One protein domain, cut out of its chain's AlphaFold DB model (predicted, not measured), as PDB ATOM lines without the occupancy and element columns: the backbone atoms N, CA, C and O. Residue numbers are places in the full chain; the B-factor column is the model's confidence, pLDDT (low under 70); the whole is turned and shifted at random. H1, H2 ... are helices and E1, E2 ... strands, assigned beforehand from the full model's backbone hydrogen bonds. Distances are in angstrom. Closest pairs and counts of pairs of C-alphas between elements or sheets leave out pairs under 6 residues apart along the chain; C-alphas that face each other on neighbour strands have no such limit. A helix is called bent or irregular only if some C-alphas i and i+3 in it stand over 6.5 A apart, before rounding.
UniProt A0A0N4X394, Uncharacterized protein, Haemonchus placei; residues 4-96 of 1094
ATOM      1  N   GLU A   4     148.159 308.966 312.862       65.19
ATOM      2  CA  GLU A   4     147.278 308.763 311.702       65.19
ATOM      3  C   GLU A   4     147.841 309.412 310.428       65.19
ATOM      4  O   GLU A   4     147.720 308.842 309.343       65.19
ATOM      5  N   ARG A   5     148.524 310.562 310.554       67.62
ATOM      6  CA  ARG A   5     149.171 311.259 309.424       67.62
ATOM      7  C   ARG A   5     150.312 310.461 308.788       67.62
ATOM      8  O   ARG A   5     150.626 310.695 307.628       67.62
ATOM      9  N   PHE A   6     150.900 309.530 309.535       73.12
ATOM     10  CA  PHE A   6     151.962 308.633 309.081       73.12
ATOM     11  C   PHE A   6     151.430 307.234 308.728       73.12
ATOM     12  O   PHE A   6     152.204 306.383 308.300       73.12
ATOM     13  N   SER A   7     150.133 306.962 308.925       81.12
ATOM     14  CA  SER A   7     149.554 305.620 308.774       81.12
ATOM     15  C   SER A   7     149.411 305.186 307.312       81.12
ATOM     16  O   SER A   7     148.949 305.939 306.449       81.12
ATOM     17  N   ILE A   8     149.775 303.935 307.027       83.19
ATOM     18  CA  ILE A   8     149.680 303.364 305.683       83.19
ATOM     19  C   ILE A   8     148.317 302.683 305.531       83.19
ATOM     20  O   ILE A   8     148.108 301.567 306.000       83.19
ATOM     21  N   ARG A   9     147.378 303.336 304.834       77.94
ATOM     22  CA  ARG A   9     145.960 302.918 304.742       77.94
ATOM     23  C   ARG A   9     145.704 301.477 304.261       77.94
ATOM     24  O   ARG A   9     144.613 300.971 304.484       77.94
ATOM     25  N   ASN A  10     146.668 300.819 303.609       80.12
ATOM     26  CA  ASN A  10     146.552 299.429 303.147       80.12
ATOM     27  C   ASN A  10     147.251 298.387 304.051       80.12
ATOM     28  O   ASN A  10     147.244 297.201 303.716       80.12
ATOM     29  N   ARG A  11     147.856 298.793 305.179       75.75
ATOM     30  CA  ARG A  11     148.524 297.896 306.139       75.75
ATOM     31  C   ARG A  11     148.228 298.323 307.589       75.75
ATOM     32  O   ARG A  11     148.727 299.362 308.020       75.75
ATOM     33  N   PRO A  12     147.468 297.534 308.377       73.94
ATOM     34  CA  PRO A  12     147.158 297.889 309.762       73.94
ATOM     35  C   PRO A  12     148.428 298.001 310.618       73.94
ATOM     36  O   PRO A  12     149.424 297.317 310.369       73.94
ATOM     37  N   ASN A  13     148.381 298.880 311.623       78.62
ATOM     38  CA  ASN A  13     149.458 299.180 312.577       78.62
ATOM     39  C   ASN A  13     150.824 299.501 311.936       78.62
ATOM     40  O   ASN A  13     151.856 299.348 312.587       78.62
ATOM     41  N   THR A  14     150.835 299.920 310.666       84.69
ATOM     42  CA  THR A  14     152.049 300.231 309.904       84.69
ATOM     43  C   THR A  14     152.063 301.712 309.544       84.69
ATOM     44  O   THR A  14     151.074 302.255 309.045       84.69
ATOM     45  N   TYR A  15     153.196 302.358 309.784       86.50
ATOM     46  CA  TYR A  15     153.413 303.789 309.619       86.50
ATOM     47  C   TYR A  15     154.681 304.032 308.792       86.50
ATOM     48  O   TYR A  15     155.550 303.163 308.716       86.50
ATOM     49  N   VAL A  16     154.805 305.210 308.186       85.94
ATOM     50  CA  VAL A  16     156.020 305.658 307.492       85.94
ATOM     51  C   VAL A  16     156.373 307.077 307.925       85.94
ATOM     52  O   VAL A  16     155.529 307.971 307.896       85.94
ATOM     53  N   VAL A  17     157.621 307.276 308.338       82.50
ATOM     54  CA  VAL A  17     158.182 308.574 308.729       82.50
ATOM     55  C   VAL A  17     159.371 308.883 307.829       82.50
ATOM     56  O   VAL A  17     160.148 307.993 307.476       82.50
ATOM     57  N   ARG A  18     159.502 310.160 307.466       83.06
ATOM     58  CA  ARG A  18     160.712 310.718 306.872       83.06
ATOM     59  C   ARG A  18     161.354 311.646 307.895       83.06
ATOM     60  O   ARG A  18     160.686 312.579 308.336       83.06
ATOM     61  N   GLU A  19     162.594 311.370 308.275       79.69
ATOM     62  CA  GLU A  19     163.337 312.204 309.228       79.69
ATOM     63  C   GLU A  19     163.924 313.452 308.542       79.69
ATOM     64  O   GLU A  19     164.054 313.501 307.313       79.69
ATOM     65  N   SER A  20     164.328 314.460 309.323       79.88
ATOM     66  CA  SER A  20     164.964 315.689 308.800       79.88
ATOM     67  C   SER A  20     166.283 315.453 308.047       79.88
ATOM     68  O   SER A  20     166.622 316.224 307.151       79.88
ATOM     69  N   ASN A  21     166.991 314.356 308.341       76.88
ATOM     70  CA  ASN A  21     168.166 313.889 307.589       76.88
ATOM     71  C   ASN A  21     167.820 313.367 306.170       76.88
ATOM     72  O   ASN A  21     168.716 313.100 305.373       76.88
ATOM     73  N   GLY A  22     166.530 313.227 305.845       77.44
ATOM     74  CA  GLY A  22     166.021 312.747 304.565       77.44
ATOM     75  C   GLY A  22     165.714 311.247 304.502       77.44
ATOM     76  O   GLY A  22     165.060 310.850 303.528       77.44
ATOM     77  N   SER A  23     166.123 310.458 305.509       80.94
ATOM     78  CA  SER A  23     165.888 309.008 305.623       80.94
ATOM     79  C   SER A  23     164.394 308.686 305.614       80.94
ATOM     80  O   SER A  23     163.568 309.502 306.027       80.94
ATOM     81  N   VAL A  24     164.026 307.489 305.152       81.62
ATOM     82  CA  VAL A  24     162.639 307.002 305.176       81.62
ATOM     83  C   VAL A  24     162.592 305.678 305.926       81.62
ATOM     84  O   VAL A  24     163.177 304.687 305.487       81.62
ATOM     85  N   SER A  25     161.865 305.665 307.042       85.56
ATOM     86  CA  SER A  25     161.700 304.499 307.909       85.56
ATOM     87  C   SER A  25     160.238 304.073 307.989       85.56
ATOM     88  O   SER A  25     159.337 304.881 308.234       85.56
ATOM     89  N   TYR A  26     160.005 302.775 307.828       86.44
ATOM     90  CA  TYR A  26     158.733 302.130 308.130       86.44
ATOM     91  C   TYR A  26     158.709 301.725 309.601       86.44
ATOM     92  O   TYR A  26     159.702 301.235 310.132       86.44
ATOM     93  N   MET A  27     157.571 301.890 310.263       87.12
ATOM     94  CA  MET A  27     157.399 301.529 311.670       87.12
ATOM     95  C   MET A  27     156.167 300.645 311.824       87.12
ATOM     96  O   MET A  27     155.136 300.915 311.207       87.12
ATOM     97  N   GLN A  28     156.247 299.602 312.644       85.81
ATOM     98  CA  GLN A  28     155.139 298.686 312.895       85.81
ATOM     99  C   GLN A  28     154.935 298.472 314.395       85.81
ATOM    100  O   GLN A  28     155.874 298.144 315.119       85.81
ATOM    101  N   LEU A  29     153.698 298.664 314.856       86.44
ATOM    102  CA  LEU A  29     153.342 298.555 316.269       86.44
ATOM    103  C   LEU A  29     152.797 297.158 316.601       86.44
ATOM    104  O   LEU A  29     151.860 296.664 315.964       86.44
ATOM    105  N   HIS A  30     153.383 296.552 317.630       85.88
ATOM    106  CA  HIS A  30     153.135 295.189 318.082       85.88
ATOM    107  C   HIS A  30     152.711 295.169 319.552       85.88
ATOM    108  O   HIS A  30     153.472 295.548 320.441       85.88
ATOM    109  N   THR A  31     151.495 294.687 319.800       82.81
ATOM    110  CA  THR A  31     150.907 294.506 321.141       82.81
ATOM    111  C   THR A  31     151.086 293.088 321.682       82.81
ATOM    112  O   THR A  31     150.816 292.849 322.851       82.81
ATOM    113  N   SER A  32     151.542 292.141 320.856       83.56
ATOM    114  CA  SER A  32     151.835 290.775 321.292       83.56
ATOM    115  C   SER A  32     152.973 290.129 320.500       83.56
ATOM    116  O   SER A  32     153.244 290.472 319.338       83.56
ATOM    117  N   ILE A  33     153.591 289.128 321.126       82.75
ATOM    118  CA  ILE A  33     154.687 288.323 320.579       82.75
ATOM    119  C   ILE A  33     154.299 287.572 319.293       82.75
ATOM    120  O   ILE A  33     155.138 287.420 318.400       82.75
ATOM    121  N   GLU A  34     153.038 287.147 319.131       83.00
ATOM    122  CA  GLU A  34     152.571 286.497 317.897       83.00
ATOM    123  C   GLU A  34     152.556 287.488 316.733       83.00
ATOM    124  O   GLU A  34     153.004 287.144 315.636       83.00
ATOM    125  N   THR A  35     152.099 288.731 316.955       83.94
ATOM    126  CA  THR A  35     152.076 289.748 315.890       83.94
ATOM    127  C   THR A  35     153.485 290.116 315.422       83.94
ATOM    128  O   THR A  35     153.704 290.283 314.219       83.94
ATOM    129  N   PHE A  36     154.449 290.185 316.347       83.44
ATOM    130  CA  PHE A  36     155.852 290.463 316.036       83.44
ATOM    131  C   PHE A  36     156.491 289.305 315.258       83.44
ATOM    132  O   PHE A  36     157.013 289.504 314.159       83.44
ATOM    133  N   ASN A  37     156.343 288.070 315.746       81.00
ATOM    134  CA  ASN A  37     156.835 286.872 315.057       81.00
ATOM    135  C   ASN A  37     156.182 286.662 313.678       81.00
ATOM    136  O   ASN A  37     156.838 286.193 312.744       81.00
ATOM    137  N   ALA A  38     154.910 287.037 313.511       81.12
ATOM    138  CA  ALA A  38     154.245 287.043 312.211       81.12
ATOM    139  C   ALA A  38     154.833 288.098 311.255       81.12
ATOM    140  O   ALA A  38     154.937 287.834 310.055       81.12
ATOM    141  N   SER A  39     155.261 289.263 311.759       78.75
ATOM    142  CA  SER A  39     155.945 290.275 310.945       78.75
ATOM    143  C   SER A  39     157.345 289.831 310.515       78.75
ATOM    144  O   SER A  39     157.653 289.891 309.323       78.75
ATOM    145  N   LEU A  40     158.161 289.293 311.430       78.56
ATOM    146  CA  LEU A  40     159.499 288.773 311.101       78.56
ATOM    147  C   LEU A  40     159.441 287.710 309.990       78.56
ATOM    148  O   LEU A  40     160.209 287.774 309.027       78.56
ATOM    149  N   LYS A  41     158.469 286.786 310.069       77.12
ATOM    150  CA  LYS A  41     158.208 285.777 309.027       77.12
ATOM    151  C   LYS A  41     157.809 286.403 307.684       77.12
ATOM    152  O   LYS A  41     158.330 285.988 306.653       77.12
ATOM    153  N   ARG A  42     156.921 287.409 307.679       74.44
ATOM    154  CA  ARG A  42     156.491 288.118 306.453       74.44
ATOM    155  C   ARG A  42     157.637 288.873 305.776       74.44
ATOM    156  O   ARG A  42     157.726 288.855 304.553       74.44
ATOM    157  N   HIS A  43     158.517 289.491 306.559       71.19
ATOM    158  CA  HIS A  43     159.648 290.279 306.059       71.19
ATOM    159  C   HIS A  43     160.937 289.456 305.838       71.19
ATOM    160  O   HIS A  43     161.950 290.020 305.439       71.19
ATOM    161  N   ARG A  44     160.904 288.128 306.052       71.94
ATOM    162  CA  ARG A  44     162.049 287.195 305.917       71.94
ATOM    163  C   ARG A  44     163.264 287.547 306.800       71.94
ATOM    164  O   ARG A  44     164.402 287.248 306.443       71.94
ATOM    165  N   ILE A  45     163.033 288.159 307.963       69.19
ATOM    166  CA  ILE A  45     164.099 288.626 308.863       69.19
ATOM    167  C   ILE A  45     164.499 287.503 309.835       69.19
ATOM    168  O   ILE A  45     163.760 287.177 310.764       69.19
ATOM    169  N   ASN A  46     165.697 286.941 309.649       61.09
ATOM    170  CA  ASN A  46     166.272 285.931 310.545       61.09
ATOM    171  C   ASN A  46     166.936 286.575 311.774       61.09
ATOM    172  O   ASN A  46     168.140 286.834 311.793       61.09
ATOM    173  N   VAL A  47     166.154 286.801 312.831       60.78
ATOM    174  CA  VAL A  47     166.677 287.188 314.152       60.78
ATOM    175  C   VAL A  47     167.268 285.957 314.855       60.78
ATOM    176  O   VAL A  47     166.666 284.883 314.855       60.78
ATOM    177  N   LYS A  48     168.441 286.094 315.495       57.44
ATOM    178  CA  LYS A  48     168.997 285.036 316.360       57.44
ATOM    179  C   LYS A  48     168.029 284.771 317.519       57.44
ATOM    180  O   LYS A  48     167.816 285.675 318.323       57.44
ATOM    181  N   LYS A  49     167.498 283.545 317.638       53.22
ATOM    182  CA  LYS A  49     166.607 283.134 318.742       53.22
ATOM    183  C   LYS A  49     167.243 283.406 320.115       53.22
ATOM    184  O   LYS A  49     168.040 282.607 320.608       53.22
ATOM    185  N   ARG A  50     166.875 284.523 320.747       53.53
ATOM    186  CA  ARG A  50     167.020 284.720 322.196       53.53
ATOM    187  C   ARG A  50     165.845 284.048 322.913       53.53
ATOM    188  O   ARG A  50     164.938 283.521 322.278       53.53
ATOM    189  N   LYS A  51     165.928 283.954 324.245       55.34
ATOM    190  CA  LYS A  51     164.978 283.184 325.065       55.34
ATOM    191  C   LYS A  51     163.574 283.789 324.962       55.34
ATOM    192  O   LYS A  51     163.286 284.756 325.661       55.34
ATOM    193  N   GLU A  52     162.729 283.171 324.135       58.94
ATOM    194  CA  GLU A  52     161.359 283.597 323.807       58.94
ATOM    195  C   GLU A  52     160.549 283.954 325.071       58.94
ATOM    196  O   GLU A  52     159.871 284.975 325.096       58.94
ATOM    197  N   THR A  53     160.723 283.215 326.175       58.09
ATOM    198  CA  THR A  53     160.090 283.504 327.476       58.09
ATOM    199  C   THR A  53     160.344 284.920 328.004       58.09
ATOM    200  O   THR A  53     159.404 285.565 328.455       58.09
ATOM    201  N   LYS A  54     161.570 285.459 327.908       65.19
ATOM    202  CA  LYS A  54     161.871 286.832 328.371       65.19
ATOM    203  C   LYS A  54     161.261 287.918 327.485       65.19
ATOM    204  O   LYS A  54     161.121 289.054 327.931       65.19
ATOM    205  N   GLU A  55     160.928 287.595 326.242       67.19
ATOM    206  CA  GLU A  55     160.287 288.527 325.311       67.19
ATOM    207  C   GLU A  55     158.762 288.474 325.478       67.19
ATOM    208  O   GLU A  55     158.140 289.529 325.579       67.19
ATOM    209  N   VAL A  56     158.183 287.281 325.673       70.44
ATOM    210  CA  VAL A  56     156.780 287.089 326.100       70.44
ATOM    211  C   VAL A  56     156.462 287.899 327.362       70.44
ATOM    212  O   VAL A  56     155.444 288.582 327.405       70.44
ATOM    213  N   GLU A  57     157.334 287.878 328.377       70.31
ATOM    214  CA  GLU A  57     157.103 288.656 329.603       70.31
ATOM    215  C   GLU A  57     157.202 290.170 329.396       70.31
ATOM    216  O   GLU A  57     156.449 290.914 330.016       70.31
ATOM    217  N   ARG A  58     158.062 290.642 328.485       74.44
ATOM    218  CA  ARG A  58     158.122 292.070 328.132       74.44
ATOM    219  C   ARG A  58     156.842 292.538 327.444       74.44
ATOM    220  O   ARG A  58     156.370 293.621 327.762       74.44
ATOM    221  N   PHE A  59     156.229 291.709 326.598       76.69
ATOM    222  CA  PHE A  59     154.925 292.011 325.995       76.69
ATOM    223  C   PHE A  59     153.758 292.076 327.003       76.69
ATOM    224  O   PHE A  59     152.698 292.576 326.641       76.69
ATOM    225  N   LYS A  60     153.928 291.642 328.265       70.81
ATOM    226  CA  LYS A  60     152.929 291.876 329.330       70.81
ATOM    227  C   LYS A  60     152.892 293.336 329.805       70.81
ATOM    228  O   LYS A  60     151.880 293.761 330.347       70.81
ATOM    229  N   THR A  61     153.995 294.075 329.658       68.62
ATOM    230  CA  THR A  61     154.192 295.410 330.261       68.62
ATOM    231  C   THR A  61     154.646 296.486 329.272       68.62
ATOM    232  O   THR A  61     154.610 297.664 329.603       68.62
ATOM    233  N   HIS A  62     155.072 296.108 328.063       78.94
ATOM    234  CA  HIS A  62     155.609 297.010 327.044       78.94
ATOM    235  C   HIS A  62     154.983 296.726 325.671       78.94
ATOM    236  O   HIS A  62     154.871 295.575 325.246       78.94
ATOM    237  N   VAL A  63     154.661 297.791 324.932       83.19
ATOM    238  CA  VAL A  63     154.297 297.727 323.507       83.19
ATOM    239  C   VAL A  63     155.566 297.879 322.666       83.19
ATOM    240  O   VAL A  63     156.373 298.771 322.923       83.19
ATOM    241  N   LEU A  64     155.753 297.038 321.646       84.94
ATOM    242  CA  LEU A  64     156.932 297.102 320.777       84.94
ATOM    243  C   LEU A  64     156.639 297.913 319.508       84.94
ATOM    244  O   LEU A  64     155.813 297.514 318.689       84.94
ATOM    245  N   LEU A  65     157.378 299.004 319.302       85.94
ATOM    246  CA  LEU A  65     157.478 299.679 318.008       85.94
ATOM    247  C   LEU A  65     158.711 299.146 317.263       85.94
ATOM    248  O   LEU A  65     159.843 299.481 317.604       85.94
ATOM    249  N   ALA A  66     158.501 298.300 316.258       85.31
ATOM    250  CA  ALA A  66     159.569 297.833 315.381       85.31
ATOM    251  C   ALA A  66     159.811 298.860 314.264       85.31
ATOM    252  O   ALA A  66     158.856 299.324 313.643       85.31
ATOM    253  N   VAL A  67     161.072 299.201 313.994       85.94
ATOM    254  CA  VAL A  67     161.465 300.175 312.961       85.94
ATOM    255  C   VAL A  67     162.310 299.479 311.894       85.94
ATOM    256  O   VAL A  67     163.197 298.688 312.214       85.94
ATOM    257  N   TYR A  68     162.018 299.769 310.628       82.94
ATOM    258  CA  TYR A  68     162.630 299.168 309.447       82.94
ATOM    259  C   TYR A  68     163.024 300.274 308.457       82.94
ATOM    260  O   TYR A  68     162.160 300.921 307.860       82.94
ATOM    261  N   GLY A  69     164.326 300.478 308.267       79.56
ATOM    262  CA  GLY A  69     164.900 301.457 307.342       79.56
ATOM    263  C   GLY A  69     166.118 300.887 306.612       79.56
ATOM    264  O   GLY A  69     166.535 299.760 306.881       79.56
ATOM    265  N   VAL A  70     166.666 301.660 305.672       78.12
ATOM    266  CA  VAL A  70     167.990 301.387 305.078       78.12
ATOM    267  C   VAL A  70     169.089 301.904 306.012       78.12
ATOM    268  O   VAL A  70     170.070 301.210 306.264       78.12
ATOM    269  N   ASP A  71     168.873 303.096 306.565       79.00
ATOM    270  CA  ASP A  71     169.729 303.743 307.553       79.00
ATOM    271  C   ASP A  71     169.311 303.389 308.991       79.00
ATOM    272  O   ASP A  71     168.226 302.856 309.241       79.00
ATOM    273  N   HIS A  72     170.172 303.712 309.959       77.50
ATOM    274  CA  HIS A  72     169.829 303.593 311.378       77.50
ATOM    275  C   HIS A  72     168.850 304.714 311.782       77.50
ATOM    276  O   HIS A  72     169.050 305.853 311.357       77.50
ATOM    277  N   PRO A  73     167.824 304.431 312.608       80.19
ATOM    278  CA  PRO A  73     166.841 305.435 313.011       80.19
ATOM    279  C   PRO A  73     167.495 306.548 313.833       80.19
ATOM    280  O   PRO A  73     168.188 306.285 314.820       80.19
ATOM    281  N   GLY A  74     167.269 307.794 313.427       82.25
ATOM    282  CA  GLY A  74     167.815 308.969 314.083       82.25
ATOM    283  C   GLY A  74     167.107 309.347 315.386       82.25
ATOM    284  O   GLY A  74     166.270 308.632 315.948       82.25
ATOM    285  N   ARG A  75     167.479 310.531 315.883       82.44
ATOM    286  CA  ARG A  75     167.007 311.090 317.157       82.44
ATOM    287  C   ARG A  75     165.500 311.366 317.175       82.44
ATOM    288  O   ARG A  75     164.868 311.298 318.228       82.44
ATOM    289  N   GLU A  76     164.918 311.651 316.013       81.56
ATOM    290  CA  GLU A  76     163.490 311.944 315.864       81.56
ATOM    291  C   GLU A  76     162.633 310.705 316.141       81.56
ATOM    292  O   GLU A  76     161.608 310.809 316.815       81.56
ATOM    293  N   ILE A  77     163.079 309.527 315.694       81.25
ATOM    294  CA  ILE A  77     162.400 308.256 315.967       81.25
ATOM    295  C   ILE A  77     162.777 307.712 317.356       81.25
ATOM    296  O   ILE A  77     161.890 307.326 318.117       81.25
ATOM    297  N   CYS A  78     164.069 307.693 317.704       81.12
ATOM    298  CA  CYS A  78     164.552 307.025 318.918       81.12
ATOM    299  C   CYS A  78     164.213 307.767 320.223       81.12
ATOM    300  O   CYS A  78     163.866 307.120 321.208       81.12
ATOM    301  N   GLU A  79     164.297 309.102 320.237       83.19
ATOM    302  CA  GLU A  79     163.965 309.914 321.415       83.19
ATOM    303  C   GLU A  79     162.587 310.565 321.248       83.19
ATOM    304  O   GLU A  79     161.654 310.235 321.974       83.19
ATOM    305  N   VAL A  80     162.423 311.459 320.266       83.56
ATOM    306  CA  VAL A  80     161.274 312.388 320.221       83.56
ATOM    307  C   VAL A  80     159.933 311.674 320.010       83.56
ATOM    308  O   VAL A  80     158.943 312.003 320.671       83.56
ATOM    309  N   LEU A  81     159.874 310.687 319.110       83.00
ATOM    310  CA  LEU A  81     158.669 309.886 318.889       83.00
ATOM    311  C   LEU A  81     158.392 308.932 320.058       83.00
ATOM    312  O   LEU A  81     157.230 308.787 320.436       83.00
ATOM    313  N   SER A  82     159.432 308.328 320.640       81.69
ATOM    314  CA  SER A  82     159.321 307.460 321.821       81.69
ATOM    315  C   SER A  82     158.711 308.222 323.005       81.69
ATOM    316  O   SER A  82     157.659 307.838 323.517       81.69
ATOM    317  N   ASP A  83     159.270 309.390 323.330       83.38
ATOM    318  CA  ASP A  83     158.746 310.330 324.326       83.38
ATOM    319  C   ASP A  83     157.293 310.733 324.041       83.38
ATOM    320  O   ASP A  83     156.461 310.776 324.947       83.38
ATOM    321  N   CYS A  84     156.971 311.053 322.782       83.94
ATOM    322  CA  CYS A  84     155.625 311.475 322.394       83.94
ATOM    323  C   CYS A  84     154.603 310.331 322.497       83.94
ATOM    324  O   CYS A  84     153.435 310.590 322.800       83.94
ATOM    325  N   LEU A  85     155.021 309.086 322.245       83.69
ATOM    326  CA  LEU A  85     154.194 307.894 322.417       83.69
ATOM    327  C   LEU A  85     153.993 307.576 323.897       83.69
ATOM    328  O   LEU A  85     152.846 307.418 324.310       83.69
ATOM    329  N   GLN A  86     155.058 307.569 324.704       86.00
ATOM    330  CA  GLN A  86     154.954 307.307 326.139       86.00
ATOM    331  C   GLN A  86     154.084 308.361 326.831       86.00
ATOM    332  O   GLN A  86     153.126 308.005 327.503       86.00
ATOM    333  N   LYS A  87     154.303 309.658 326.567       85.06
ATOM    334  CA  LYS A  87     153.460 310.746 327.108       85.06
ATOM    335  C   LYS A  87     151.987 310.616 326.698       85.06
ATOM    336  O   LYS A  87     151.108 311.045 327.441       85.06
ATOM    337  N   ARG A  88     151.689 310.012 325.538       85.56
ATOM    338  CA  ARG A  88     150.307 309.768 325.092       85.56
ATOM    339  C   ARG A  88     149.696 308.502 325.698       85.56
ATOM    340  O   ARG A  88     148.503 308.522 325.985       85.56
ATOM    341  N   LEU A  89     150.481 307.446 325.919       86.06
ATOM    342  CA  LEU A  89     150.064 306.267 326.688       86.06
ATOM    343  C   LEU A  89     149.773 306.660 328.139       86.06
ATOM    344  O   LEU A  89     148.676 306.407 328.625       86.06
ATOM    345  N   ASP A  90     150.696 307.380 328.773       87.31
ATOM    346  CA  ASP A  90     150.556 307.928 330.122       87.31
ATOM    347  C   ASP A  90     149.280 308.763 330.274       87.31
ATOM    348  O   ASP A  90     148.540 308.591 331.236       87.31
ATOM    349  N   GLN A  91     148.985 309.636 329.305       86.88
ATOM    350  CA  GLN A  91     147.764 310.445 329.311       86.88
ATOM    351  C   GLN A  91     146.485 309.592 329.232       86.88
ATOM    352  O   GLN A  91     145.485 309.936 329.859       86.88
ATOM    353  N   VAL A  92     146.496 308.491 328.472       87.69
ATOM    354  CA  VAL A  92     145.347 307.574 328.363       87.69
ATOM    355  C   VAL A  92     145.185 306.744 329.639       87.69
ATOM    356  O   VAL A  92     144.069 306.643 330.143       87.69
ATOM    357  N   ILE A  93     146.282 306.224 330.202       89.12
ATOM    358  CA  ILE A  93     146.290 305.486 331.478       89.12
ATOM    359  C   ILE A  93     145.774 306.385 332.608       89.12
ATOM    360  O   ILE A  93     144.858 305.998 333.330       89.12
ATOM    361  N   LEU A  94     146.290 307.614 332.711       90.31
ATOM    362  CA  LEU A  94     145.833 308.601 333.688       90.31
ATOM    363  C   LEU A  94     144.341 308.916 333.525       90.31
ATOM    364  O   LEU A  94     143.610 308.898 334.511       90.31
ATOM    365  N   SER A  95     143.877 309.166 332.295       88.38
ATOM    366  CA  SER A  95     142.456 309.428 332.039       88.38
ATOM    367  C   SER A  95     141.588 308.247 332.466       88.38
ATOM    368  O   SER A  95     140.548 308.473 333.068       88.38
ATOM    369  N   GLN A  96     142.013 307.006 332.198       88.19
ATOM    370  CA  GLN A  96     141.281 305.801 332.582       88.19
ATOM    371  C   GLN A  96     141.268 305.593 334.107       88.19
ATOM    372  O   GLN A  96     140.227 305.237 334.654       88.19
TER     373      GLN A  96
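Overview. This is residues 4 to 96 of the 1094 residues of an uncharacterized protein of Haemonchus placei (UniProt A0A0N4X394). A small three-stranded sheet has the short helix H1 over it along E2, while the long helix H3 only grazes the sheet with residues 76 to 85 and then sticks out as an arm, residues 87 to 96. The short helix H2 lies off the sheet, near H1. The printed part has 93 residues, with three named helices and three named strands in the order E1 E2 H1 H2 E3 H3; the sheet's order is E1 E2 E3, antiparallel, and the class is mixed, helices and strands. It is only just compact, close to loose, with a radius of gyration of the C-alphas of 14.3 A and spans of 37 by 36 by 26 A.

Arrangement. Look first at inner strand E2, residues 24 to 30. It forms an antiparallel hairpin with edge strand E1, residues 14 to 18, where N 15 and O 27 are 2.8 A apart, within hydrogen-bond range. Its other neighbour is E3, residues 64 to 68, antiparallel, with N 28 and O 66 2.8 A apart. H1, residues 33 to 42, is on the sheet over E2 at a height over the sheet of 9.7 A, from a local plane only just fitted, on 6 C-alphas; its closest C-alpha pair with E2 is Phe 36 and His 30, 5.8 A. H2, residues 52 to 58, is close to H1 but not clearly touching; their closest C-alphas, of Val 56 and Ile 33, are 6.0 A apart. H3, residues 75 to 96, is apart from H1 and H2. Every O i to N i+4 pair is within hydrogen-bond range in H1 and H2, and 15 of 18 are in H3.

Along the chain. Find C-alpha 14 at (152.049, 300.231, 309.904), where E1 begins; it runs 13.9 A, E2 19.9 A and E3 12.8 A. H1 measures 14.2 A and H2 10.0 A. H3 runs 30.5 A to C-alpha 96 at (141.281, 305.801, 332.582); it is only just irregular, with C-alphas 78 and 81 6.54 A apart.

Size, cuts and confidence. The C-alphas farthest apart, of Asn 46 and Ser 95, are 39.8 A apart. The printed part has no cut and no long link. Look for low confidence, pLDDT under 70, at residues 4 to 5, 45 to 55 and 61.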